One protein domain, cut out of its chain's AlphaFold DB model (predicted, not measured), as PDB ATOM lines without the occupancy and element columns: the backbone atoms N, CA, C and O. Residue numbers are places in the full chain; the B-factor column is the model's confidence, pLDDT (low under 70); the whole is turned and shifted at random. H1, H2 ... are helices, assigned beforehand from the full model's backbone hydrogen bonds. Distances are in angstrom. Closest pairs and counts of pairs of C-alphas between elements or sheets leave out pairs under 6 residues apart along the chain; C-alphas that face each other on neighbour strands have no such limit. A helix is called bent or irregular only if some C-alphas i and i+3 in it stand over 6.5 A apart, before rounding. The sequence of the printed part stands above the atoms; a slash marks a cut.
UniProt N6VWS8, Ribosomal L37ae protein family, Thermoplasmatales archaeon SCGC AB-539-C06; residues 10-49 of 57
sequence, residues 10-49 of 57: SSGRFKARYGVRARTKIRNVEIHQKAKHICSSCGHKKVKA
ATOM      1  N   SER A  10      -1.353 104.817 157.455       91.69
ATOM      2  CA  SER A  10      -0.493 104.958 158.642       91.69
ATOM      3  C   SER A  10      -1.233 105.435 159.897       91.69
ATOM      4  O   SER A  10      -0.879 105.050 161.011       91.69
ATOM      5  N   SER A  11      -2.320 106.194 159.726       94.75
ATOM      6  CA  SER A  11      -3.160 106.672 160.833       94.75
ATOM      7  C   SER A  11      -4.035 105.577 161.457       94.75
ATOM      8  O   SER A  11      -4.760 105.840 162.417       94.75
ATOM      9  N   GLY A  12      -3.939 104.328 160.981       92.50
ATOM     10  CA  GLY A  12      -4.582 103.171 161.610       92.50
ATOM     11  C   GLY A  12      -4.177 102.951 163.077       92.50
ATOM     12  O   GLY A  12      -4.980 102.438 163.855       92.50
ATOM     13  N   ARG A  13      -2.991 103.427 163.494       92.81
ATOM     14  CA  ARG A  13      -2.504 103.352 164.888       92.81
ATOM     15  C   ARG A  13      -3.421 104.030 165.914       92.81
ATOM     16  O   ARG A  13      -3.446 103.655 167.084       92.81
ATOM     17  N   PHE A  14      -4.199 105.021 165.485       93.12
ATOM     18  CA  PHE A  14      -5.067 105.786 166.376       93.12
ATOM     19  C   PHE A  14      -6.399 105.088 166.687       93.12
ATOM     20  O   PHE A  14      -7.058 105.477 167.651       93.12
ATOM     21  N   LYS A  15      -6.774 104.032 165.944       90.31
ATOM     22  CA  LYS A  15      -8.086 103.360 166.054       90.31
ATOM     23  C   LYS A  15      -9.221 104.399 165.994       90.31
ATOM     24  O   LYS A  15      -9.168 105.264 165.124       90.31
ATOM     25  N   ALA A  16     -10.226 104.336 166.867       92.44
ATOM     26  CA  ALA A  16     -11.369 105.258 166.881       92.44
ATOM     27  C   ALA A  16     -11.050 106.669 167.423       92.44
ATOM     28  O   ALA A  16     -11.896 107.558 167.366       92.44
ATOM     29  N   ARG A  17      -9.834 106.905 167.929       94.12
ATOM     30  CA  ARG A  17      -9.475 108.149 168.620       94.12
ATOM     31  C   ARG A  17      -9.289 109.314 167.640       94.12
ATOM     32  O   ARG A  17      -8.826 109.118 166.514       94.12
ATOM     33  N   TYR A  18      -9.610 110.524 168.102       93.62
ATOM     34  CA  TYR A  18      -9.378 111.818 167.433       93.62
ATOM     35  C   TYR A  18     -10.231 112.117 166.181       93.62
ATOM     36  O   TYR A  18     -10.070 113.163 165.554       93.62
ATOM     37  N   GLY A  19     -11.167 111.238 165.810       95.00
ATOM     38  CA  GLY A  19     -12.079 111.469 164.685       95.00
ATOM     39  C   GLY A  19     -11.426 111.337 163.300       95.00
ATOM     40  O   GLY A  19     -10.249 111.006 163.149       95.00
ATOM     41  N   VAL A  20     -12.216 111.515 162.236       93.56
ATOM     42  CA  VAL A  20     -11.748 111.295 160.850       93.56
ATOM     43  C   VAL A  20     -10.877 112.453 160.357       93.56
ATOM     44  O   VAL A  20      -9.793 112.214 159.832       93.56
ATOM     45  N   ARG A  21     -11.304 113.707 160.569       95.00
ATOM     46  CA  ARG A  21     -10.595 114.901 160.071       95.00
ATOM     47  C   ARG A  21      -9.164 115.008 160.604       95.00
ATOM     48  O   ARG A  21      -8.248 115.227 159.814       95.00
ATOM     49  N   ALA A  22      -8.956 114.807 161.907       95.50
ATOM     50  CA  ALA A  22      -7.619 114.868 162.500       95.50
ATOM     51  C   ALA A  22      -6.707 113.758 161.953       95.50
ATOM     52  O   ALA A  22      -5.581 114.029 161.539       95.50
ATOM     53  N   ARG A  23      -7.215 112.520 161.854       95.44
ATOM     54  CA  ARG A  23      -6.460 111.387 161.292       95.44
ATOM     55  C   ARG A  23      -6.090 111.603 159.825       95.44
ATOM     56  O   ARG A  23      -4.985 111.255 159.430       95.44
ATOM     57  N   THR A  24      -6.963 112.208 159.020       94.31
ATOM     58  CA  THR A  24      -6.641 112.527 157.619       94.31
ATOM     59  C   THR A  24      -5.513 113.555 157.515       94.31
ATOM     60  O   THR A  24      -4.581 113.345 156.741       94.31
ATOM     61  N   LYS A  25      -5.543 114.621 158.331       95.25
ATOM     62  CA  LYS A  25      -4.460 115.620 158.368       95.25
ATOM     63  C   LYS A  25      -3.121 114.979 158.747       95.25
ATOM     64  O   LYS A  25      -2.139 115.141 158.028       95.25
ATOM     65  N   ILE A  26      -3.102 114.186 159.822       94.62
ATOM     66  CA  ILE A  26      -1.886 113.507 160.297       94.62
ATOM     67  C   ILE A  26      -1.372 112.506 159.259       94.62
ATOM     68  O   ILE A  26      -0.173 112.466 158.996       94.62
ATOM     69  N   ARG A  27      -2.257 111.727 158.621       94.25
ATOM     70  CA  ARG A  27      -1.880 110.809 157.536       94.25
ATOM     71  C   ARG A  27      -1.115 111.536 156.431       94.25
ATOM     72  O   ARG A  27      -0.088 111.023 156.000       94.25
ATOM     73  N   ASN A  28      -1.604 112.691 155.981       93.69
ATOM     74  CA  ASN A  28      -0.970 113.438 154.893       93.69
ATOM     75  C   ASN A  28       0.432 113.917 155.298       93.69
ATOM     76  O   ASN A  28       1.388 113.685 154.563       93.69
ATOM     77  N   VAL A  29       0.578 114.472 156.504       93.31
ATOM     78  CA  VAL A  29       1.884 114.893 157.041       93.31
ATOM     79  C   VAL A  29       2.848 113.705 157.169       93.31
ATOM     80  O   VAL A  29       3.995 113.778 156.732       93.31
ATOM     81  N   GLU A  30       2.382 112.575 157.708       92.50
ATOM     82  CA  GLU A  30       3.213 111.382 157.886       92.50
ATOM     83  C   GLU A  30       3.672 110.759 156.561       92.50
ATOM     84  O   GLU A  30       4.762 110.186 156.520       92.50
ATOM     85  N   ILE A  31       2.862 110.826 155.495       91.25
ATOM     86  CA  ILE A  31       3.246 110.317 154.168       91.25
ATOM     87  C   ILE A  31       4.471 111.072 153.658       91.25
ATOM     88  O   ILE A  31       5.433 110.436 153.229       91.25
ATOM     89  N   HIS A  32       4.462 112.402 153.758       88.19
ATOM     90  CA  HIS A  32       5.598 113.224 153.346       88.19
ATOM     91  C   HIS A  32       6.810 113.006 154.251       88.19
ATOM     92  O   HIS A  32       7.914 112.816 153.757       88.19
ATOM     93  N   GLN A  33       6.609 112.937 155.566       86.81
ATOM     94  CA  GLN A  33       7.705 112.748 156.517       86.81
ATOM     95  C   GLN A  33       8.408 111.387 156.368       86.81
ATOM     96  O   GLN A  33       9.623 111.277 156.537       86.81
ATOM     97  N   LYS A  34       7.641 110.324 156.101       85.81
ATOM     98  CA  LYS A  34       8.164 108.954 155.954       85.81
ATOM     99  C   LYS A  34       8.611 108.645 154.526       85.81
ATOM    100  O   LYS A  34       9.106 107.538 154.290       85.81
ATOM    101  N   ALA A  35       8.435 109.577 153.588       85.88
ATOM    102  CA  ALA A  35       8.930 109.427 152.232       85.88
ATOM    103  C   ALA A  35      10.461 109.298 152.240       85.88
ATOM    104  O   ALA A  35      11.166 109.878 153.068       85.88
ATOM    105  N   LYS A  36      10.980 108.485 151.320       83.31
ATOM    106  CA  LYS A  36      12.420 108.422 151.073       83.31
ATOM    107  C   LYS A  36      12.784 109.586 150.163       83.31
ATOM    108  O   LYS A  36      12.180 109.740 149.103       83.31
ATOM    109  N   HIS A  37      13.783 110.355 150.561       82.12
ATOM    110  CA  HIS A  37      14.306 111.460 149.771       82.12
ATOM    111  C   HIS A  37      15.616 111.064 149.091       82.12
ATOM    112  O   HIS A  37      16.321 110.148 149.534       82.12
ATOM    113  N   ILE A  38      15.911 111.747 147.987       81.25
ATOM    114  CA  ILE A  38      17.204 111.675 147.310       81.25
ATOM    115  C   ILE A  38      18.190 112.493 148.143       81.25
ATOM    116  O   ILE A  38      17.897 113.635 148.496       81.25
ATOM    117  N   CYS A  39      19.341 111.913 148.477       79.38
ATOM    118  CA  CYS A  39      20.433 112.681 149.060       79.38
ATOM    119  C   CYS A  39      21.049 113.600 147.999       79.38
ATOM    120  O   CYS A  39      21.454 113.103 146.952       79.38
ATOM    121  N   SER A  40      21.191 114.895 148.281       75.88
ATOM    122  CA  SER A  40      21.906 115.836 147.407       75.88
ATOM    123  C   SER A  40      23.419 115.589 147.344       75.88
ATOM    124  O   SER A  40      24.059 116.051 146.412       75.88
ATOM    125  N   SER A  41      23.990 114.852 148.305       76.44
ATOM    126  CA  SER A  41      25.424 114.544 148.355       76.44
ATOM    127  C   SER A  41      25.771 113.207 147.684       76.44
ATOM    128  O   SER A  41      26.633 113.177 146.817       76.44
ATOM    129  N   CYS A  42      25.085 112.106 148.025       76.62
ATOM    130  CA  CYS A  42      25.394 110.771 147.481       76.62
ATOM    131  C   CYS A  42      24.416 110.258 146.406       76.62
ATOM    132  O   CYS A  42      24.559 109.135 145.932       76.62
ATOM    133  N   GLY A  43      23.367 111.013 146.054       73.56
ATOM    134  CA  GLY A  43      22.406 110.653 144.997       73.56
ATOM    135  C   GLY A  43      21.464 109.476 145.308       73.56
ATOM    136  O   GLY A  43      20.498 109.231 144.583       73.56
ATOM    137  N   HIS A  44      21.672 108.741 146.403       78.12
ATOM    138  CA  HIS A  44      20.846 107.583 146.740       78.12
ATOM    139  C   HIS A  44      19.494 107.960 147.378       78.12
ATOM    140  O   HIS A  44      19.419 108.745 148.326       78.12
ATOM    141  N   LYS A  45      18.410 107.296 146.939       72.38
ATOM    142  CA  LYS A  45      17.047 107.364 147.525       72.38
ATOM    143  C   LYS A  45      16.914 106.546 148.818       72.38
ATOM    144  O   LYS A  45      16.051 105.670 148.935       72.38
ATOM    145  N   LYS A  46      17.801 106.772 149.787       69.38
ATOM    146  CA  LYS A  46      17.835 106.018 151.059       69.38
ATOM    147  C   LYS A  46      17.617 106.890 152.296       69.38
ATOM    148  O   LYS A  46      17.518 106.359 153.400       69.38
ATOM    149  N   VAL A  47      17.499 108.205 152.124       71.19
ATOM    150  CA  VAL A  47      17.493 109.148 153.243       71.19
ATOM    151  C   VAL A  47      16.074 109.360 153.765       71.19
ATOM    152  O   VAL A  47      15.145 109.586 152.990       71.19
ATOM    153  N   LYS A  48      15.904 109.299 155.089       69.50
ATOM    154  CA  LYS A  48      14.712 109.832 155.766       69.50
ATOM    155  C   LYS A  48      14.949 111.314 156.062       69.50
ATOM    156  O   LYS A  48      16.081 111.682 156.382       69.50
ATOM    157  N   ALA A  49      13.906 112.141 155.971       62.31
ATOM    158  CA  ALA A  49      13.993 113.577 156.243       62.31
ATOM    159  C   ALA A  49      14.677 113.836 157.603       62.31
ATOM    160  O   ALA A  49      14.233 113.319 158.629       62.31
TER     161      ALA A  49
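Overview. This is residues 10 to 49 of the 57 residues of the protein "Ribosomal L37ae protein family" of Thermoplasmatales archaeon SCGC AB-539-C06 (UniProt N6VWS8). A thin rod: the short helix H1 packs over the side of the long helix H2, and beyond the far end of H2 the chain goes on as a loop, residues 34 to 49, that folds back on itself. H2 and this loop follow each other end to end and make the long axis. The printed part has 40 residues with two named helices, H1 then H2, and no named strand; the class is all helix, with 20 of the 40 residues in the helices. It is only just extended, close to loose, with a radius of gyration of the C-alphas of 13.9 A and spans of 42 by 14 by 8 A.

Along the chain. H1 is residues 10 to 14, from C-alpha 10 at (-0.493, 104.958, 158.642). It is irregular, but only just: C-alphas 10 and 13 are 6.8 A apart. H2 is residues 19 to 33, 21.4 A from C-alpha 19 at (-12.079, 111.469, 164.685) to C-alpha 33 at (7.705, 112.748, 156.517). H2 is neither bent nor irregular, but only just: C-alphas 19 and 22 are 6.0 A apart.

Arrangement. H1 and H2 touch, with the C-alphas of Ser 11 and Arg 27 closest at 5.4 A. A tight link of 4 residues joins them. Within hydrogen-bond range are 10 of 11 O i to N i+4 pairs in H2, and in H1 0 of 1, beside 1 of 2 O i to N i+3 pairs. Past H2, residues 36 to 37 pair with residues 47 to 48, antiparallel.

Size, cuts and confidence. The C-alphas farthest apart, those of Ala 16 and Ser 41, are 42.2 A apart. The printed part has no cut. Its mean pLDDT is 86.4, and residues 46, 48 and 49 are under 70.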